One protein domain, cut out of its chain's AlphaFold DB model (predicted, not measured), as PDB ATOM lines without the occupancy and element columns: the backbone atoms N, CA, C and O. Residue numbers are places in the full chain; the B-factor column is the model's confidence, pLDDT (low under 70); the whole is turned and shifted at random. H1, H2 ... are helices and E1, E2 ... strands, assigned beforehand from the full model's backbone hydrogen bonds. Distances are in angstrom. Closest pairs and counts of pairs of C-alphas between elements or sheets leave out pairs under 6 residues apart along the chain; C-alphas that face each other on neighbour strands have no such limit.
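This is residues 276 to 431 of the 555 residues of the protein "DUF4280 domain-containing protein" of Paenibacillus sp. SDF0028 (UniProt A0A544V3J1). The domain is a sandwich of two six-stranded sheets face to face, E1 E3 E5 E9 E8 E7 and E2 E4 E6 E10 E11 E12; from E1 to E6 the chain winds in stacked turns, each with one strand in either sheet. At the end far from E1 and E2, helix H1 packs on E10 and the long link after it runs past E7, with residues 398 to 403 sticking out. The printed part has 156 residues, with strands E1 to E11, H1 and then E12 along the chain; both sheets, in the orders just given, are mixed. The class is mostly strand, though under half of the residues are in named elements. The whole is compact, with a radius of gyration of the C-alphas of 15.0 A, and spans 41 by 37 by 30 A.

The N and O pairs named here are within hydrogen-bond range. Edge strand E1, residues 276 to 278, is parallel to E3, residues 293 to 296, with N 277 and O 294 2.8 A apart. E3 is parallel to E5, residues 313 to 316 (N 295 and O 314, 2.8 A), and E5 to E9, residues 359 to 363 (N 315 and O 361, 2.8 A). E7, residues 334 to 339, E8, residues 347 to 352, and E9 form a meander, each strand the antiparallel neighbour of the one before, through two hairpins (N 337 and O 349, 2.9 A; N 350 and O 360, 2.8 A). In the other sheet, edge strand E2, residues 285 to 287, is parallel to E4, residues 301 to 306 (N 286 and O 303, 2.8 A), E4 to E6, residues 321 to 327 (N 325 and O 304, 2.7 A), and E6 to E10, residues 373 to 379 (N 377 and O 324, 2.7 A). E10 and E11, residues 384 to 388, are a hairpin (N 378 and O 385, 2.8 A), and E11 is antiparallel to E12, residues 422 to 425 (N 386 and O 423, 2.8 A). This second sheet is twisted. The facing parts of the sandwich are 10.5 A centre to centre. H1, residues 389 to 397, is on the second sheet at a height of 5.8 A, and its closest C-alphas to E10 are those of Val 389 and Tyr 375, 5.5 A; every O i to N i+4 pair in it is within hydrogen-bond range.

E1 begins at C-alpha 276 (125.529, 109.975, 162.425). E6 is 19.7 A from first to last C-alpha, E10 17.2 A, E7 16.9 A, E4 16.7 A and E8 16.6 A. H1, 12.1 A long, begins at C-alpha 389 (126.172, 95.704, 143.699), and E12 ends at C-alpha 425 (113.078, 86.044, 145.769).

The C-alphas of Gly 342 and Lys 428 are the farthest apart, 43.4 A. The printed part has no cut. The link H1 to E12 is long, with 24 residues, and its residues 412 to 413 pair antiparallel with residues 335 to 336 of E7. The mean pLDDT of the printed part is 70.8, and 57 residues are under 70, among them 339 to 347, 364 to 372 and 394 to 409.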
ATOM      1  N   VAL A 276     124.515 110.937 162.834       77.25
ATOM      2  CA  VAL A 276     125.529 109.975 162.425       77.25
ATOM      3  C   VAL A 276     125.403 108.720 163.289       77.25
ATOM      4  O   VAL A 276     125.582 108.758 164.507       77.25
ATOM      5  N   LEU A 277     125.127 107.588 162.649       78.38
ATOM      6  CA  LEU A 277     125.156 106.261 163.253       78.38
ATOM      7  C   LEU A 277     126.519 105.624 162.973       78.38
ATOM      8  O   LEU A 277     126.882 105.438 161.808       78.38
ATOM      9  N   CYS A 278     127.259 105.283 164.026       76.62
ATOM     10  CA  CYS A 278     128.565 104.637 163.927       76.62
ATOM     11  C   CYS A 278     128.511 103.242 164.557       76.62
ATOM     12  O   CYS A 278     128.433 103.111 165.778       76.62
ATOM     13  N   GLY A 279     128.552 102.211 163.712       72.12
ATOM     14  CA  GLY A 279     128.777 100.831 164.131       72.12
ATOM     15  C   GLY A 279     130.164 100.648 164.754       72.12
ATOM     16  O   GLY A 279     131.065 101.467 164.560       72.12
ATOM     17  N   GLY A 280     130.315  99.582 165.532       69.81
ATOM     18  CA  GLY A 280     131.579  99.154 166.120       69.81
ATOM     19  C   GLY A 280     132.322  98.165 165.216       69.81
ATOM     20  O   GLY A 280     132.296  98.250 163.991       69.81
ATOM     21  N   ASN A 281     133.004  97.187 165.820       70.69
ATOM     22  CA  ASN A 281     133.640  96.092 165.074       70.69
ATOM     23  C   ASN A 281     132.704  94.880 164.894       70.69
ATOM     24  O   ASN A 281     133.172  93.823 164.482       70.69
ATOM     25  N   GLY A 282     131.423  94.983 165.252       68.81
ATOM     26  CA  GLY A 282     130.418  93.929 165.101       68.81
ATOM     27  C   GLY A 282     129.817  93.854 163.699       68.81
ATOM     28  O   GLY A 282     130.218  94.571 162.798       68.81
ATOM     29  N   SER A 283     128.861  92.948 163.493       76.12
ATOM     30  CA  SER A 283     127.989  92.936 162.305       76.12
ATOM     31  C   SER A 283     126.706  93.704 162.623       76.12
ATOM     32  O   SER A 283     125.662  93.121 162.918       76.12
ATOM     33  N   ASP A 284     126.813  95.025 162.641       75.00
ATOM     34  CA  ASP A 284     125.806  95.919 163.197       75.00
ATOM     35  C   ASP A 284     124.626  96.154 162.248       75.00
ATOM     36  O   ASP A 284     124.735  96.062 161.026       75.00
ATOM     37  N   THR A 285     123.459  96.466 162.810       79.62
ATOM     38  CA  THR A 285     122.260  96.869 162.070       79.62
ATOM     39  C   THR A 285     121.989  98.352 162.283       79.62
ATOM     40  O   THR A 285     121.596  98.731 163.376       79.62
ATOM     41  N   LEU A 286     122.145  99.183 161.255       82.81
ATOM     42  CA  LEU A 286     121.916 100.628 161.302       82.81
ATOM     43  C   LEU A 286     120.587 100.963 160.610       82.81
ATOM     44  O   LEU A 286     120.412 100.682 159.427       82.81
ATOM     45  N   ILE A 287     119.636 101.549 161.337       85.50
ATOM     46  CA  ILE A 287     118.280 101.881 160.880       85.50
ATOM     47  C   ILE A 287     118.158 103.394 160.733       85.50
ATOM     48  O   ILE A 287     118.451 104.128 161.670       85.50
ATOM     49  N   ALA A 288     117.701 103.866 159.577       85.56
ATOM     50  CA  ALA A 288     117.628 105.293 159.279       85.56
ATOM     51  C   ALA A 288     116.548 106.021 160.081       85.56
ATOM     52  O   ALA A 288     115.424 105.526 160.207       85.56
ATOM     53  N   GLY A 289     116.892 107.225 160.539       82.50
ATOM     54  CA  GLY A 289     115.960 108.185 161.120       82.50
ATOM     55  C   GLY A 289     115.139 108.918 160.055       82.50
ATOM     56  O   GLY A 289     115.294 108.684 158.853       82.50
ATOM     57  N   SER A 290     114.252 109.820 160.484       83.38
ATOM     58  CA  SER A 290     113.356 110.557 159.571       83.38
ATOM     59  C   SER A 290     113.972 111.838 158.987       83.38
ATOM     60  O   SER A 290     113.354 112.500 158.151       83.38
ATOM     61  N   LYS A 291     115.163 112.223 159.451       84.50
ATOM     62  CA  LYS A 291     115.952 113.379 158.988       84.50
ATOM     63  C   LYS A 291     117.160 112.896 158.178       84.50
ATOM     64  O   LYS A 291     117.110 111.787 157.647       84.50
ATOM     65  N   VAL A 292     118.209 113.703 158.000       84.56
ATOM     66  CA  VAL A 292     119.422 113.209 157.336       84.56
ATOM     67  C   VAL A 292     120.149 112.241 158.272       84.56
ATOM     68  O   VAL A 292     120.500 112.602 159.389       84.56
ATOM     69  N   THR A 293     120.394 111.008 157.835       84.00
ATOM     70  CA  THR A 293     121.146 110.016 158.614       84.00
ATOM     71  C   THR A 293     122.404 109.593 157.868       84.00
ATOM     72  O   THR A 293     122.335 108.915 156.843       84.00
ATOM     73  N   TYR A 294     123.560 109.946 158.415       84.62
ATOM     74  CA  TYR A 294     124.857 109.413 158.025       84.62
ATOM     75  C   TYR A 294     125.057 108.054 158.703       84.62
ATOM     76  O   TYR A 294     124.876 107.925 159.909       84.62
ATOM     77  N   MET A 295     125.421 107.021 157.953       84.44
ATOM     78  CA  MET A 295     125.619 105.671 158.471       84.44
ATOM     79  C   MET A 295     127.012 105.175 158.130       84.44
ATOM     80  O   MET A 295     127.357 105.034 156.959       84.44
ATOM     81  N   ASN A 296     127.780 104.846 159.159       81.19
ATOM     82  CA  ASN A 296     129.060 104.174 159.038       81.19
ATOM     83  C   ASN A 296     128.967 102.843 159.785       81.19
ATOM     84  O   ASN A 296     128.779 102.829 160.997       81.19
ATOM     85  N   GLY A 297     129.069 101.730 159.060       73.38
ATOM     86  CA  GLY A 297     128.956 100.395 159.651       73.38
ATOM     87  C   GLY A 297     130.148  99.982 160.519       73.38
ATOM     88  O   GLY A 297     130.040  98.994 161.226       73.38
ATOM     89  N   GLY A 298     131.273 100.701 160.476       74.12
ATOM     90  CA  GLY A 298     132.493 100.265 161.151       74.12
ATOM     91  C   GLY A 298     133.060  98.990 160.517       74.12
ATOM     92  O   GLY A 298     133.149  98.883 159.291       74.12
ATOM     93  N   GLY A 299     133.476  98.030 161.345       67.94
ATOM     94  CA  GLY A 299     134.054  96.759 160.897       67.94
ATOM     95  C   GLY A 299     133.013  95.725 160.440       67.94
ATOM     96  O   GLY A 299     131.814  95.915 160.583       67.94
ATOM     97  N   ASN A 300     133.475  94.581 159.920       72.62
ATOM     98  CA  ASN A 300     132.653  93.396 159.602       72.62
ATOM     99  C   ASN A 300     131.445  93.644 158.656       72.62
ATOM    100  O   ASN A 300     131.546  94.463 157.744       72.62
ATOM    101  N   TYR A 301     130.398  92.799 158.728       73.81
ATOM    102  CA  TYR A 301     129.306  92.705 157.748       73.81
ATOM    103  C   TYR A 301     127.996  93.292 158.290       73.81
ATOM    104  O   TYR A 301     127.247  92.628 159.000       73.81
ATOM    105  N   ASN A 302     127.701  94.529 157.919       79.50
ATOM    106  CA  ASN A 302     126.648  95.356 158.487       79.50
ATOM    107  C   ASN A 302     125.349  95.324 157.672       79.50
ATOM    108  O   ASN A 302     125.334  95.109 156.456       79.50
ATOM    109  N   LYS A 303     124.232  95.573 158.351       85.06
ATOM    110  CA  LYS A 303     122.900  95.706 157.769       85.06
ATOM    111  C   LYS A 303     122.452  97.162 157.863       85.06
ATOM    112  O   LYS A 303     122.205  97.657 158.953       85.06
ATOM    113  N   PHE A 304     122.263  97.825 156.733       88.19
ATOM    114  CA  PHE A 304     121.684  99.169 156.681       88.19
ATOM    115  C   PHE A 304     120.198  99.054 156.342       88.19
ATOM    116  O   PHE A 304     119.844  98.327 155.418       88.19
ATOM    117  N   ILE A 305     119.314  99.723 157.077       88.88
ATOM    118  CA  ILE A 305     117.862  99.659 156.876       88.88
ATOM    119  C   ILE A 305     117.327 101.048 156.546       88.88
ATOM    120  O   ILE A 305     117.440 101.977 157.346       88.88
ATOM    121  N   TYR A 306     116.680 101.149 155.389       90.25
ATOM    122  CA  TYR A 306     115.895 102.296 154.958       90.25
ATOM    123  C   TYR A 306     114.408 101.935 154.997       90.25
ATOM    124  O   TYR A 306     114.008 100.914 154.436       90.25
ATOM    125  N   LYS A 307     113.579 102.761 155.639       87.00
ATOM    126  CA  LYS A 307     112.122 102.574 155.724       87.00
ATOM    127  C   LYS A 307     111.400 103.734 155.052       87.00
ATOM    128  O   LYS A 307     111.981 104.787 154.830       87.00
ATOM    129  N   ARG A 308     110.097 103.590 154.801       82.31
ATOM    130  CA  ARG A 308     109.291 104.659 154.185       82.31
ATOM    131  C   ARG A 308     109.261 105.974 154.978       82.31
ATOM    132  O   ARG A 308     109.147 107.039 154.384       82.31
ATOM    133  N   ALA A 309     109.381 105.905 156.303       80.88
ATOM    134  CA  ALA A 309     109.461 107.082 157.171       80.88
ATOM    135  C   ALA A 309     110.866 107.718 157.221       80.88
ATOM    136  O   ALA A 309     111.041 108.753 157.863       80.88
ATOM    137  N   SER A 310     111.870 107.099 156.592       84.75
ATOM    138  CA  SER A 310     113.250 107.569 156.647       84.75
ATOM    139  C   SER A 310     113.459 108.831 155.804       84.75
ATOM    140  O   SER A 310     112.828 109.032 154.764       84.75
ATOM    141  N   GLY A 311     114.361 109.699 156.258       86.00
ATOM    142  CA  GLY A 311     114.722 110.923 155.550       86.00
ATOM    143  C   GLY A 311     115.731 110.669 154.429       86.00
ATOM    144  O   GLY A 311     115.635 109.692 153.682       86.00
ATOM    145  N   THR A 312     116.706 111.568 154.296       88.19
ATOM    146  CA  THR A 312     117.861 111.346 153.414       88.19
ATOM    147  C   THR A 312     118.879 110.476 154.138       88.19
ATOM    148  O   THR A 312     119.194 110.731 155.291       88.19
ATOM    149  N   VAL A 313     119.420 109.460 153.476       88.25
ATOM    150  CA  VAL A 313     120.431 108.582 154.078       88.25
ATOM    151  C   VAL A 313     121.730 108.697 153.314       88.25
ATOM    152  O   VAL A 313     121.724 108.682 152.088       88.25
ATOM    153  N   ILE A 314     122.838 108.807 154.037       86.12
ATOM    154  CA  ILE A 314     124.187 108.843 153.480       86.12
ATOM    155  C   ILE A 314     124.955 107.677 154.093       86.12
ATOM    156  O   ILE A 314     125.256 107.683 155.281       86.12
ATOM    157  N   ILE A 315     125.241 106.650 153.304       84.31
ATOM    158  CA  ILE A 315     125.994 105.476 153.747       84.31
ATOM    159  C   ILE A 315     127.451 105.686 153.359       84.31
ATOM    160  O   ILE A 315     127.777 105.726 152.172       84.31
ATOM    161  N   GLN A 316     128.323 105.788 154.358       74.56
ATOM    162  CA  GLN A 316     129.762 105.830 154.151       74.56
ATOM    163  C   GLN A 316     130.281 104.390 154.065       74.56
ATOM    164  O   GLN A 316     130.353 103.674 155.068       74.56
ATOM    165  N   ALA A 317     130.609 103.941 152.851       57.19
ATOM    166  CA  ALA A 317     131.021 102.561 152.600       57.19
ATOM    167  C   ALA A 317     132.502 102.289 152.925       57.19
ATOM    168  O   ALA A 317     132.929 101.136 152.880       57.19
ATOM    169  N   ALA A 318     133.285 103.313 153.280       47.34
ATOM    170  CA  ALA A 318     134.688 103.164 153.653       47.34
ATOM    171  C   ALA A 318     134.837 102.217 154.863       47.34
ATOM    172  O   ALA A 318     134.599 102.598 156.006       47.34
ATOM    173  N   GLY A 319     135.206 100.960 154.597       51.66
ATOM    174  CA  GLY A 319     135.440  99.928 155.612       51.66
ATOM    175  C   GLY A 319     134.245  99.025 155.948       51.66
ATOM    176  O   GLY A 319     134.462  97.995 156.586       51.66
ATOM    177  N   SER A 320     133.028  99.320 155.474       52.31
ATOM    178  CA  SER A 320     131.830  98.542 155.819       52.31
ATOM    179  C   SER A 320     131.487  97.485 154.755       52.31
ATOM    180  O   SER A 320     131.001  97.768 153.660       52.31
ATOM    181  N   ASN A 321     131.704  96.211 155.090       64.25
ATOM    182  CA  ASN A 321     131.099  95.097 154.350       64.25
ATOM    183  C   ASN A 321     129.614  95.039 154.751       64.25
ATOM    184  O   ASN A 321     129.302  95.364 155.892       64.25
ATOM    185  N   GLY A 322     128.674  94.660 153.877       74.38
ATOM    186  CA  GLY A 322     127.263  94.625 154.296       74.38
ATOM    187  C   GLY A 322     126.202  94.577 153.204       74.38
ATOM    188  O   GLY A 322     126.501  94.330 152.032       74.38
ATOM    189  N   PHE A 323     124.948  94.829 153.581       83.31
ATOM    190  CA  PHE A 323     123.838  95.035 152.647       83.31
ATOM    191  C   PHE A 323     122.874  96.128 153.110       83.31
ATOM    192  O   PHE A 323     122.703  96.363 154.304       83.31
ATOM    193  N   LEU A 324     122.228  96.770 152.139       88.44
ATOM    194  CA  LEU A 324     121.160  97.740 152.351       88.44
ATOM    195  C   LEU A 324     119.821  97.033 152.166       88.44
ATOM    196  O   LEU A 324     119.638  96.309 151.193       88.44
ATOM    197  N   GLU A 325     118.887  97.250 153.078       90.38
ATOM    198  CA  GLU A 325     117.512  96.778 153.009       90.38
ATOM    199  C   GLU A 325     116.569  97.979 152.938       90.38
ATOM    200  O   GLU A 325     116.452  98.745 153.891       90.38
ATOM    201  N   ILE A 326     115.910  98.139 151.796       90.94
ATOM    202  CA  ILE A 326     114.874  99.134 151.539       90.94
ATOM    203  C   ILE A 326     113.529  98.448 151.789       90.94
ATOM    204  O   ILE A 326     113.133  97.552 151.040       90.94
ATOM    205  N   GLN A 327     112.861  98.828 152.874       89.12
ATOM    206  CA  GLN A 327     111.626  98.210 153.355       89.12
ATOM    207  C   GLN A 327     110.395  99.030 152.970       89.12
ATOM    208  O   GLN A 327     110.423 100.258 153.010       89.12
ATOM    209  N   ASP A 328     109.300  98.334 152.673       84.94
ATOM    210  CA  ASP A 328     107.989  98.898 152.336       84.94
ATOM    211  C   ASP A 328     107.995  99.747 151.055       84.94
ATOM    212  O   ASP A 328     107.293 100.755 150.941       84.94
ATOM    213  N   TYR A 329     108.771  99.323 150.053       86.56
ATOM    214  CA  TYR A 329     108.811  99.949 148.728       86.56
ATOM    215  C   TYR A 329     108.504  98.948 147.617       86.56
ATOM    216  O   TYR A 329     108.912  97.786 147.660       86.56
ATOM    217  N   ASN A 330     107.782  99.406 146.594       86.38
ATOM    218  CA  ASN A 330     107.690  98.680 145.336       86.38
ATOM    219  C   ASN A 330     108.920  99.022 144.493       86.38
ATOM    220  O   ASN A 330     109.269 100.190 144.356       86.38
ATOM    221  N   ILE A 331     109.563  98.015 143.900       86.62
ATOM    222  CA  ILE A 331     110.728  98.224 143.033       86.62
ATOM    223  C   ILE A 331     110.436  99.168 141.855       86.62
ATOM    224  O   ILE A 331     111.341  99.857 141.396       86.62
ATOM    225  N   LYS A 332     109.182  99.218 141.386       86.94
ATOM    226  CA  LYS A 332     108.745 100.103 140.297       86.94
ATOM    227  C   LYS A 332     108.811 101.587 140.666       86.94
ATOM    228  O   LYS A 332     108.913 102.415 139.772       86.94
ATOM    229  N   ASP A 333     108.795 101.899 141.959       86.06
ATOM    230  CA  ASP A 333     108.845 103.271 142.472       86.06
ATOM    231  C   ASP A 333     110.286 103.740 142.720       86.06
ATOM    232  O   ASP A 333     110.502 104.830 143.254       86.06
ATOM    233  N   LEU A 334     111.281 102.902 142.412       87.75
ATOM    234  CA  LEU A 334     112.678 103.151 142.734       87.75
ATOM    235  C   LEU A 334     113.504 103.348 141.465       87.75
ATOM    236  O   LEU A 334     113.508 102.513 140.554       87.75
ATOM    237  N   SER A 335     114.278 104.427 141.461       86.31
ATOM    238  CA  SER A 335     115.265 104.725 140.430       86.31
ATOM    239  C   SER A 335     116.631 104.995 141.052       86.31
ATOM    240  O   SER A 335     116.773 105.148 142.267       86.31
ATOM    241  N   TYR A 336     117.669 105.023 140.228       81.88
ATOM    242  CA  TYR A 336     119.021 105.324 140.676       81.88
ATOM    243  C   TYR A 336     119.833 106.057 139.612       81.88
ATOM    244  O   TYR A 336     119.594 105.896 138.417       81.88
ATOM    245  N   THR A 337     120.845 106.798 140.060       77.19
ATOM    246  CA  THR A 337     121.835 107.473 139.209       77.19
ATOM    247  C   THR A 337     123.231 107.171 139.722       77.19
ATOM    248  O   THR A 337     123.504 107.404 140.898       77.19
ATOM    249  N   VAL A 338     124.123 106.679 138.852       70.75
ATOM    250  CA  VAL A 338     125.534 106.398 139.180       70.75
ATOM    251  C   VAL A 338     126.428 107.542 138.721       70.75
ATOM    252  O   VAL A 338     126.461 107.866 137.537       70.75
ATOM    253  N   PHE A 339     127.192 108.117 139.649       67.19
ATOM    254  CA  PHE A 339     128.141 109.186 139.361       67.19
ATOM    255  C   PHE A 339     129.554 108.593 139.318       67.19
ATOM    256  O   PHE A 339     130.106 108.202 140.346       67.19
ATOM    257  N   MET A 340     130.118 108.470 138.110       55.44
ATOM    258  CA  MET A 340     131.397 107.778 137.868       55.44
ATOM    259  C   MET A 340     132.579 108.705 137.510       55.44
ATOM    260  O   MET A 340     133.709 108.225 137.528       55.44
ATOM    261  N   ASN A 341     132.366 110.003 137.230       49.72
ATOM    262  CA  ASN A 341     133.400 110.907 136.691       49.72
ATOM    263  C   ASN A 341     133.555 112.216 137.496       49.72
ATOM    264  O   ASN A 341     132.563 112.848 137.848       49.72
ATOM    265  N   GLY A 342     134.801 112.649 137.733       49.66
ATOM    266  CA  GLY A 342     135.170 114.024 138.124       49.66
ATOM    267  C   GLY A 342     134.953 114.444 139.585       49.66
ATOM    268  O   GLY A 342     135.574 115.408 140.022       49.66
ATOM    269  N   VAL A 343     134.135 113.727 140.360       44.25
ATOM    270  CA  VAL A 343     133.940 113.981 141.798       44.25
ATOM    271  C   VAL A 343     134.708 112.937 142.603       44.25
ATOM    272  O   VAL A 343     134.454 111.739 142.476       44.25
ATOM    273  N   ILE A 344     135.663 113.385 143.417       50.94
ATOM    274  CA  ILE A 344     136.419 112.530 144.337       50.94
ATOM    275  C   ILE A 344     135.812 112.700 145.739       50.94
ATOM    276  O   ILE A 344     135.871 113.815 146.262       50.94
ATOM    277  N   PRO A 345     135.248 111.643 146.361       49.53
ATOM    278  CA  PRO A 345     135.050 110.278 145.854       49.53
ATOM    279  C   PRO A 345     133.743 110.110 145.035       49.53
ATOM    280  O   PRO A 345     132.767 110.825 145.273       49.53
ATOM    281  N   PRO A 346     133.670 109.137 144.102       54.47
ATOM    282  CA  PRO A 346     132.441 108.807 143.390       54.47
ATOM    283  C   PRO A 346     131.408 108.232 144.355       54.47
ATOM    284  O   PRO A 346     131.739 107.546 145.330       54.47
ATOM    285  N   TYR A 347     130.143 108.479 144.048       61.91
ATOM    286  CA  TYR A 347     129.018 108.072 144.872       61.91
ATOM    287  C   TYR A 347     127.849 107.608 144.006       61.91
ATOM    288  O   TYR A 347     127.776 107.859 142.801       61.91
ATOM    289  N   TRP A 348     126.923 106.901 144.636       71.69
ATOM    290  CA  TRP A 348     125.695 106.438 144.013       71.69
ATOM    291  C   TRP A 348     124.495 107.060 144.718       71.69
ATOM    292  O   TRP A 348     124.493 107.130 145.943       71.69
ATOM    293  N   GLU A 349     123.484 107.508 143.975       75.69
ATOM    294  CA  GLU A 349     122.224 107.964 144.567       75.69
ATOM    295  C   GLU A 349     121.069 107.070 144.116       75.69
ATOM    296  O   GLU A 349     120.888 106.800 142.928       75.69
ATOM    297  N   ILE A 350     120.285 106.619 145.089       78.69
ATOM    298  CA  ILE A 350     119.016 105.923 144.905       78.69
ATOM    299  C   ILE A 350     117.905 106.907 145.252       78.69
ATOM    300  O   ILE A 350     117.918 107.499 146.335       78.69
ATOM    301  N   TYR A 351     116.940 107.056 144.354       79.69
ATOM    302  CA  TYR A 351     115.793 107.939 144.513       79.69
ATOM    303  C   TYR A 351     114.525 107.113 144.729       79.69
ATOM    304  O   TYR A 351     114.307 106.083 144.085       79.69
ATOM    305  N   LEU A 352     113.704 107.562 145.677       75.19
ATOM    306  CA  LEU A 352     112.513 106.854 146.141       75.19
ATOM    307  C   LEU A 352     111.274 107.671 145.762       75.19
ATOM    308  O   LEU A 352     110.938 108.634 146.455       75.19
ATOM    309  N   SER A 353     110.580 107.276 144.689       60.97
ATOM    310  CA  SER A 353     109.502 108.023 144.014       60.97
ATOM    311  C   SER A 353     109.929 109.420 143.520       60.97
ATOM    312  O   SER A 353     110.870 110.011 144.039       60.97
ATOM    313  N   ASP A 354     109.227 109.982 142.533       49.16
ATOM    314  CA  ASP A 354     109.553 111.234 141.806       49.16
ATOM    315  C   ASP A 354     109.773 112.511 142.659       49.16
ATOM    316  O   ASP A 354     110.009 113.608 142.142       49.16
ATOM    317  N   LYS A 355     109.712 112.419 143.990       51.53
ATOM    318  CA  LYS A 355     109.949 113.521 144.917       51.53
ATOM    319  C   LYS A 355     111.418 113.541 145.333       51.53
ATOM    320  O   LYS A 355     111.834 112.794 146.213       51.53
ATOM    321  N   LYS A 356     112.165 114.513 144.804       54.97
ATOM    322  CA  LYS A 356     113.563 114.892 145.129       54.97
ATOM    323  C   LYS A 356     113.908 115.092 146.635       54.97
ATOM    324  O   LYS A 356     114.993 115.576 146.936       54.97
ATOM    325  N   LYS A 357     113.014 114.768 147.583       57.03
ATOM    326  CA  LYS A 357     113.192 114.900 149.043       57.03
ATOM    327  C   LYS A 357     113.733 113.642 149.744       57.03
ATOM    328  O   LYS A 357     114.349 113.789 150.794       57.03
ATOM    329  N   HIS A 358     113.530 112.440 149.195       69.88
ATOM    330  CA  HIS A 358     113.995 111.182 149.802       69.88
ATOM    331  C   HIS A 358     115.027 110.511 148.897       69.88
ATOM    332  O   HIS A 358     114.709 110.094 147.781       69.88
ATOM    333  N   LYS A 359     116.272 110.420 149.374       84.44
ATOM    334  CA  LYS A 359     117.364 109.773 148.644       84.44
ATOM    335  C   LYS A 359     118.276 108.976 149.564       84.44
ATOM    336  O   LYS A 359     118.467 109.341 150.725       84.44
ATOM    337  N   ILE A 360     118.865 107.918 149.019       87.44
ATOM    338  CA  ILE A 360     119.943 107.156 149.654       87.44
ATOM    339  C   ILE A 360     121.203 107.414 148.842       87.44
ATOM    340  O   ILE A 360     121.306 106.977 147.697       87.44
ATOM    341  N   LYS A 361     122.151 108.137 149.425       84.75
ATOM    342  CA  LYS A 361     123.485 108.341 148.877       84.75
ATOM    343  C   LYS A 361     124.418 107.280 149.450       84.75
ATOM    344  O   LYS A 361     124.454 107.075 150.658       84.75
ATOM    345  N   ILE A 362     125.166 106.603 148.595       80.31
ATOM    346  CA  ILE A 362     126.189 105.625 148.972       80.31
ATOM    347  C   ILE A 362     127.528 106.204 148.523       80.31
ATOM    348  O   ILE A 362     127.767 106.344 147.323       80.31
ATOM    349  N   GLU A 363     128.366 106.590 149.481       73.38
ATOM    350  CA  GLU A 363     129.640 107.273 149.246       73.38
ATOM    351  C   GLU A 363     130.833 106.308 149.315       73.38
ATOM    352  O   GLU A 363     130.855 105.394 150.141       73.38
ATOM    353  N   ASP A 364     131.840 106.595 148.479       58.53
ATOM    354  CA  ASP A 364     133.189 106.014 148.453       58.53
ATOM    355  C   ASP A 364     133.329 104.573 147.918       58.53
ATOM    356  O   ASP A 364     133.364 103.583 148.649       58.53
ATOM    357  N   PHE A 365     133.482 104.469 146.592       51.09
ATOM    358  CA  PHE A 365     133.787 103.217 145.884       51.09
ATOM    359  C   PHE A 365     135.289 102.946 145.647       51.09
ATOM    360  O   PHE A 365     135.608 101.885 145.107       51.09
ATOM    361  N   TRP A 366     136.218 103.850 146.005       44.81
ATOM    362  CA  TRP A 366     137.660 103.694 145.701       44.81
ATOM    363  C   TRP A 366     138.528 103.372 146.920       44.81
ATOM    364  O   TRP A 366     139.717 103.690 146.944       44.81
ATOM    365  N   GLY A 367     138.012 102.597 147.873       43.00
ATOM    366  CA  GLY A 367     138.896 101.725 148.641       43.00
ATOM    367  C   GLY A 367     139.570 100.769 147.659       43.00
ATOM    368  O   GLY A 367     139.022  99.704 147.386       43.00
ATOM    369  N   MET A 368     140.723 101.149 147.091       36.91
ATOM    370  CA  MET A 368     141.369 100.459 145.965       36.91
ATOM    371  C   MET A 368     141.680  98.976 146.230       36.91
ATOM    372  O   MET A 368     142.112  98.319 145.297       36.91
ATOM    373  N   ASN A 369     141.403  98.433 147.428       41.75
ATOM    374  CA  ASN A 369     141.307  96.999 147.739       41.75
ATOM    375  C   ASN A 369     140.413  96.676 148.988       41.75
ATOM    376  O   ASN A 369     140.782  95.811 149.782       41.75
ATOM    377  N   GLY A 370     139.264  97.347 149.220       41.56
ATOM    378  CA  GLY A 370     138.464  97.230 150.475       41.56
ATOM    379  C   GLY A 370     136.968  96.846 150.337       41.56
ATOM    380  O   GLY A 370     136.418  96.931 149.238       41.56
ATOM    381  N   PRO A 371     136.293  96.381 151.421       47.44
ATOM    382  CA  PRO A 371     134.906  95.899 151.378       47.44
ATOM    383  C   PRO A 371     133.896  97.020 151.084       47.44
ATOM    384  O   PRO A 371     133.976  98.097 151.657       47.44
ATOM    385  N   THR A 372     132.941  96.728 150.197       63.34
ATOM    386  CA  THR A 372     131.852  97.611 149.746       63.34
ATOM    387  C   THR A 372     130.493  96.973 150.058       63.34
ATOM    388  O   THR A 372     130.405  95.762 150.304       63.34
ATOM    389  N   LEU A 373     129.410  97.761 150.002       73.94
ATOM    390  CA  LEU A 373     128.040  97.248 150.075       73.94
ATOM    391  C   LEU A 373     127.854  96.113 149.055       73.94
ATOM    392  O   LEU A 373     127.964  96.321 147.850       73.94
ATOM    393  N   SER A 374     127.589  94.896 149.528       74.69
ATOM    394  CA  SER A 374     127.548  93.700 148.678       74.69
ATOM    395  C   SER A 374     126.210  93.546 147.963       74.69
ATOM    396  O   SER A 374     126.164  93.145 146.794       74.69
ATOM    397  N   TYR A 375     125.121  93.856 148.672       78.38
ATOM    398  CA  TYR A 375     123.763  93.698 148.170       78.38
ATOM    399  C   TYR A 375     122.874  94.884 148.517       78.38
ATOM    400  O   TYR A 375     123.028  95.509 149.566       78.38
ATOM    401  N   ILE A 376     121.886  95.112 147.661       85.19
ATOM    402  CA  ILE A 376     120.699  95.898 147.987       85.19
ATOM    403  C   ILE A 376     119.504  94.971 147.931       85.19
ATOM    404  O   ILE A 376     119.307  94.267 146.944       85.19
ATOM    405  N   LYS A 377     118.718  94.961 148.996       87.75
ATOM    406  CA  LYS A 377     117.449  94.263 149.083       87.75
ATOM    407  C   LYS A 377     116.334  95.292 149.065       87.75
ATOM    408  O   LYS A 377     116.391  96.258 149.815       87.75
ATOM    409  N   ILE A 378     115.339  95.080 148.223       88.75
ATOM    410  CA  ILE A 378     114.141  95.912 148.130       88.75
ATOM    411  C   ILE A 378     112.970  94.999 148.432       88.75
ATOM    412  O   ILE A 378     112.798  93.994 147.743       88.75
ATOM    413  N   GLN A 379     112.187  95.319 149.454       86.12
ATOM    414  CA  GLN A 379     111.071  94.475 149.851       86.12
ATOM    415  C   GLN A 379     109.818  95.266 150.196       86.12
ATOM    416  O   GLN A 379     109.880  96.384 150.708       86.12
ATOM    417  N   ASN A 380     108.678  94.626 149.971       81.06
ATOM    418  CA  ASN A 380     107.387  94.984 150.543       81.06
ATOM    419  C   ASN A 380     106.717  93.713 151.098       81.06
ATOM    420  O   ASN A 380     107.338  92.652 151.156       81.06
ATOM    421  N   SER A 381     105.448  93.800 151.489       73.75
ATOM    422  CA  SER A 381     104.693  92.667 152.042       73.75
ATOM    423  C   SER A 381     104.547  91.456 151.102       73.75
ATOM    424  O   SER A 381     104.198  90.373 151.566       73.75
ATOM    425  N   SER A 382     104.800  91.615 149.802       76.94
ATOM    426  CA  SER A 382     104.517  90.625 148.750       76.94
ATOM    427  C   SER A 382     105.703  90.277 147.843       76.94
ATOM    428  O   SER A 382     105.698  89.224 147.206       76.94
ATOM    429  N   GLU A 383     106.728  91.124 147.769       80.62
ATOM    430  CA  GLU A 383     107.860  90.954 146.861       80.62
ATOM    431  C   GLU A 383     109.182  91.262 147.564       80.62
ATOM    432  O   GLU A 383     109.273  92.206 148.347       80.62
ATOM    433  N   LEU A 384     110.217  90.484 147.238       81.12
ATOM    434  CA  LEU A 384     111.597  90.724 147.644       81.12
ATOM    435  C   LEU A 384     112.494  90.673 146.409       81.12
ATOM    436  O   LEU A 384     112.527  89.676 145.690       81.12
ATOM    437  N   TYR A 385     113.275  91.722 146.209       82.19
ATOM    438  CA  TYR A 385     114.289  91.805 145.172       82.19
ATOM    439  C   TYR A 385     115.668  91.957 145.798       82.19
ATOM    440  O   TYR A 385     115.828  92.685 146.773       82.19
ATOM    441  N   THR A 386     116.669  91.300 145.223       81.69
ATOM    442  CA  THR A 386     118.070  91.414 145.633       81.69
ATOM    443  C   THR A 386     118.917  91.816 144.439       81.69
ATOM    444  O   THR A 386     118.860  91.188 143.385       81.69
ATOM    445  N   ILE A 387     119.751  92.829 144.625       78.00
ATOM    446  CA  ILE A 387     120.698  93.338 143.640       78.00
ATOM    447  C   ILE A 387     122.098  93.049 144.151       78.00
ATOM    448  O   ILE A 387     122.431  93.413 145.279       78.00
ATOM    449  N   ASN A 388     122.936  92.415 143.331       76.19
ATOM    450  CA  ASN A 388     124.364  92.313 143.621       76.19
ATOM    451  C   ASN A 388     125.073  93.574 143.113       76.19
ATOM    452  O   ASN A 388     125.174  93.784 141.903       76.19
ATOM    453  N   VAL A 389     125.589  94.393 144.032       76.06
ATOM    454  CA  VAL A 389     126.172  95.704 143.699       76.06
ATOM    455  C   VAL A 389     127.379  95.548 142.774       76.06
ATOM    456  O   VAL A 389     127.507  96.283 141.800       76.06
ATOM    457  N   ARG A 390     128.229  94.535 142.990       73.25
ATOM    458  CA  ARG A 390     129.392  94.276 142.125       73.25
ATOM    459  C   ARG A 390     128.985  93.904 140.697       73.25
ATOM    460  O   ARG A 390     129.597  94.397 139.754       73.25
ATOM    461  N   SER A 391     127.973  93.051 140.526       72.50
ATOM    462  CA  SER A 391     127.429  92.704 139.205       72.50
ATOM    463  C   SER A 391     126.817  93.922 138.520       72.50
ATOM    464  O   SER A 391     127.048  94.124 137.333       72.50
ATOM    465  N   MET A 392     126.092  94.755 139.269       74.38
ATOM    466  CA  MET A 392     125.493  95.988 138.762       74.38
ATOM    467  C   MET A 392     126.554  96.996 138.306       74.38
ATOM    468  O   MET A 392     126.488  97.497 137.191       74.38
ATOM    469  N   LEU A 393     127.589  97.243 139.112       71.69
ATOM    470  CA  LEU A 393     128.715  98.092 138.708       71.69
ATOM    471  C   LEU A 393     129.478  97.491 137.521       71.69
ATOM    472  O   LEU A 393     129.905  98.216 136.630       71.69
ATOM    473  N   GLY A 394     129.634  96.165 137.485       66.75
ATOM    474  CA  GLY A 394     130.253  95.445 136.372       66.75
ATOM    475  C   GLY A 394     129.460  95.537 135.066       66.75
ATOM    476  O   GLY A 394     130.076  95.603 134.006       66.75
ATOM    477  N   TYR A 395     128.127  95.591 135.140       66.00
ATOM    478  CA  TYR A 395     127.249  95.850 133.994       66.00
ATOM    479  C   TYR A 395     127.529  97.222 133.362       66.00
ATOM    480  O   TYR A 395     127.440  97.351 132.147       66.00
ATOM    481  N   TYR A 396     127.963  98.204 134.160       65.25
ATOM    482  CA  TYR A 396     128.336  99.540 133.685       65.25
ATOM    483  C   TYR A 396     129.830  99.729 133.382       65.25
ATOM    484  O   TYR A 396     130.179 100.648 132.648       65.25
ATOM    485  N   LYS A 397     130.718  98.883 133.930       57.84
ATOM    486  CA  LYS A 397     132.184  98.954 133.738       57.84
ATOM    487  C   LYS A 397     132.731  98.095 132.590       57.84
ATOM    488  O   LYS A 397     133.903  98.239 132.264       57.84
ATOM    489  N   ARG A 398     131.958  97.173 132.012       48.41
ATOM    490  CA  ARG A 398     132.419  96.335 130.890       48.41
ATOM    491  C   ARG A 398     131.866  96.858 129.580       48.41
ATOM    492  O   ARG A 398     130.656  97.037 129.491       48.41
ATOM    493  N   ASP A 399     132.741  97.007 128.589       47.25
ATOM    494  CA  ASP A 399     132.425  97.158 127.165       47.25
ATOM    495  C   ASP A 399     131.084  96.493 126.831       47.25
ATOM    496  O   ASP A 399     130.925  95.271 126.938       47.25
ATOM    497  N   GLY A 400     130.075  97.331 126.589       37.41
ATOM    498  CA  GLY A 400     128.690  96.947 126.800       37.41
ATOM    499  C   GLY A 400     128.259  95.742 125.971       37.41
ATOM    500  O   GLY A 400     128.469  95.687 124.760       37.41
ATOM    501  N   LYS A 401     127.470  94.858 126.589       41.25
ATOM    502  CA  LYS A 401     126.337  94.288 125.855       41.25
ATOM    503  C   LYS A 401     125.463  95.486 125.453       41.25
ATOM    504  O   LYS A 401     124.678  95.967 126.261       41.25
ATOM    505  N   ASN A 402     125.693  96.002 124.243       43.19
ATOM    506  CA  ASN A 402     125.068  97.174 123.605       43.19
ATOM    507  C   ASN A 402     125.692  98.559 123.876       43.19
ATOM    508  O   ASN A 402     125.000  99.556 123.697       43.19
ATOM    509  N   GLY A 403     126.962  98.666 124.289       42.50
ATOM    510  CA  GLY A 403     127.668  99.964 124.305       42.50
ATOM    511  C   GLY A 403     127.049 101.079 125.170       42.50
ATOM    512  O   GLY A 403     127.309 102.252 124.925       42.50
ATOM    513  N   LYS A 404     126.224 100.753 126.173       47.75
ATOM    514  CA  LYS A 404     125.625 101.765 127.057       47.75
ATOM    515  C   LYS A 404     126.619 102.184 128.141       47.75
ATOM    516  O   LYS A 404     126.687 101.558 129.196       47.75
ATOM    517  N   THR A 405     127.359 103.262 127.903       53.28
ATOM    518  CA  THR A 405     127.895 104.099 128.983       53.28
ATOM    519  C   THR A 405     126.723 104.621 129.808       53.28
ATOM    520  O   THR A 405     125.711 105.051 129.251       53.28
ATOM    521  N   LEU A 406     126.816 104.555 131.139       52.72
ATOM    522  CA  LEU A 406     125.822 105.223 131.970       52.72
ATOM    523  C   LEU A 406     126.013 106.734 131.776       52.72
ATOM    524  O   LEU A 406     127.124 107.213 132.018       52.72
ATOM    525  N   PRO A 407     125.000 107.490 131.323       53.09
ATOM    526  CA  PRO A 407     125.115 108.938 131.298       53.09
ATOM    527  C   PRO A 407     125.314 109.409 132.738       53.09
ATOM    528  O   PRO A 407     124.568 108.972 133.623       53.09
ATOM    529  N   SER A 408     126.293 110.286 132.981       55.78
ATOM    530  CA  SER A 408     126.292 111.059 134.220       55.78
ATOM    531  C   SER A 408     124.913 111.711 134.346       55.78
ATOM    532  O   SER A 408     124.367 112.208 133.361       55.78
ATOM    533  N   ASP A 409     124.312 111.627 135.528       60.88
ATOM    534  CA  ASP A 409     123.085 112.358 135.867       60.88
ATOM    535  C   ASP A 409     121.757 111.801 135.304       60.88
ATOM    536  O   ASP A 409     120.706 112.408 135.518       60.88
ATOM    537  N   LYS A 410     121.736 110.620 134.659       72.19
ATOM    538  CA  LYS A 410     120.474 109.974 134.237       72.19
ATOM    539  C   LYS A 410     119.935 108.994 135.285       72.19
ATOM    540  O   LYS A 410     120.599 108.016 135.623       72.19
ATOM    541  N   GLN A 411     118.688 109.214 135.711       77.88
ATOM    542  CA  GLN A 411     117.942 108.261 136.536       77.88
ATOM    543  C   GLN A 411     117.481 107.055 135.704       77.88
ATOM    544  O   GLN A 411     116.925 107.216 134.616       77.88
ATOM    545  N   VAL A 412     117.710 105.852 136.229       80.06
ATOM    546  CA  VAL A 412     117.329 104.564 135.630       80.06
ATOM    547  C   VAL A 412     116.452 103.800 136.617       80.06
ATOM    548  O   VAL A 412     116.761 103.774 137.810       80.06
ATOM    549  N   LEU A 413     115.369 103.171 136.154       86.69
ATOM    550  CA  LEU A 413     114.532 102.339 137.023       86.69
ATOM    551  C   LEU A 413     115.256 101.041 137.392       86.69
ATOM    552  O   LEU A 413     115.875 100.398 136.544       86.69
ATOM    553  N   PHE A 414     115.105 100.575 138.634       84.94
ATOM    554  CA  PHE A 414     115.677  99.280 139.031       84.94
ATOM    555  C   PHE A 414     115.161  98.110 138.195       84.94
ATOM    556  O   PHE A 414     115.898  97.156 137.961       84.94
ATOM    557  N   THR A 415     113.928  98.190 137.696       85.06
ATOM    558  CA  THR A 415     113.327  97.170 136.827       85.06
ATOM    559  C   THR A 415     113.997  97.045 135.458       85.06
ATOM    560  O   THR A 415     113.767  96.052 134.773       85.06
ATOM    561  N   GLU A 416     114.819  98.015 135.050       84.25
ATOM    562  CA  GLU A 416     115.606  97.942 133.812       84.25
ATOM    563  C   GLU A 416     116.894  97.119 133.974       84.25
ATOM    564  O   GLU A 416     117.566  96.820 132.983       84.25
ATOM    565  N   LEU A 417     117.255  96.736 135.205       79.31
ATOM    566  CA  LEU A 417     118.422  95.897 135.438       79.31
ATOM    567  C   LEU A 417     118.225  94.484 134.863       79.31
ATOM    568  O   LEU A 417     117.154  93.888 135.010       79.31
ATOM    569  N   PRO A 418     119.276  93.893 134.268       75.44
ATOM    570  CA  PRO A 418     119.243  92.509 133.813       75.44
ATOM    571  C   PRO A 418     118.901  91.521 134.939       75.44
ATOM    572  O   PRO A 418     119.291  91.712 136.092       75.44
ATOM    573  N   LYS A 419     118.249  90.403 134.597       70.38
ATOM    574  CA  LYS A 419     117.863  89.347 135.560       70.38
ATOM    575  C   LYS A 419     119.052  88.680 136.273       70.38
ATOM    576  O   LYS A 419     118.878  88.073 137.321       70.38
ATOM    577  N   ASP A 420     120.257  88.753 135.709       65.94
ATOM    578  CA  ASP A 420     121.504  88.282 136.329       65.94
ATOM    579  C   ASP A 420     122.142  89.319 137.278       65.94
ATOM    580  O   ASP A 420     123.109  89.017 137.988       65.94
ATOM    581  N   VAL A 421     121.580  90.526 137.337       66.94
ATOM    582  CA  VAL A 421     121.934  91.587 138.285       66.94
ATOM    583  C   VAL A 421     120.855  91.741 139.363       66.94
ATOM    584  O   VAL A 421     121.197  91.860 140.543       66.94
ATOM    585  N   LEU A 422     119.580  91.697 138.962       75.06
ATOM    586  CA  LEU A 422     118.389  91.823 139.800       75.06
ATOM    587  C   LEU A 422     117.655  90.477 139.923       75.06
ATOM    588  O   LEU A 422     117.080  89.978 138.957       75.06
ATOM    589  N   TYR A 423     117.608  89.932 141.137       76.56
ATOM    590  CA  TYR A 423     116.974  88.651 141.449       76.56
ATOM    591  C   TYR A 423     115.675  88.871 142.225       76.56
ATOM    592  O   TYR A 423     115.683  89.574 143.233       76.56
ATOM    593  N   ARG A 424     114.573  88.238 141.806       75.62
ATOM    594  CA  ARG A 424     113.322  88.180 142.580       75.62
ATOM    595  C   ARG A 424     113.325  86.927 143.459       75.62
ATOM    596  O   ARG A 424     113.524  85.830 142.948       75.62
ATOM    597  N   ASN A 425     113.087  87.099 144.754       67.12
ATOM    598  CA  ASN A 425     113.078  86.044 145.769       67.12
ATOM    599  C   ASN A 425     111.676  85.877 146.384       67.12
ATOM    600  O   ASN A 425     110.862  86.799 146.333       67.12
ATOM    601  N   ASP A 426     111.415  84.720 147.001       54.75
ATOM    602  CA  ASP A 426     110.191  84.459 147.775       54.75
ATOM    603  C   ASP A 426     110.277  85.105 149.181       54.75
ATOM    604  O   ASP A 426     111.193  84.770 149.944       54.75
ATOM    605  N   PRO A 427     109.342  86.001 149.562       52.09
ATOM    606  CA  PRO A 427     109.294  86.605 150.897       52.09
ATOM    607  C   PRO A 427     109.076  85.603 152.044       52.09
ATOM    608  O   PRO A 427     109.605  85.796 153.143       52.09
ATOM    609  N   LYS A 428     108.322  84.512 151.826       41.78
ATOM    610  CA  LYS A 428     107.962  83.559 152.896       41.78
ATOM    611  C   LYS A 428     109.156  82.743 153.384       41.78
ATOM    612  O   LYS A 428     109.212  82.414 154.568       41.78
ATOM    613  N   ALA A 429     110.154  82.531 152.526       43.06
ATOM    614  CA  ALA A 429     111.415  81.882 152.878       43.06
ATOM    615  C   ALA A 429     112.277  82.686 153.883       43.06
ATOM    616  O   ALA A 429     113.249  82.146 154.409       43.06
ATOM    617  N   GLN A 430     111.942  83.956 154.179       43.16
ATOM    618  CA  GLN A 430     112.667  84.808 155.141       43.16
ATOM    619  C   GLN A 430     111.876  85.168 156.417       43.16
ATOM    620  O   GLN A 430     112.462  85.713 157.351       43.16
ATOM    621  N   SER A 431     110.579  84.834 156.510       34.78
ATOM    622  CA  SER A 431     109.711  85.221 157.645       34.78
ATOM    623  C   SER A 431     109.874  84.383 158.927       34.78
ATOM    624  O   SER A 431     109.346  84.749 159.974       34.78
TER     625      SER A 431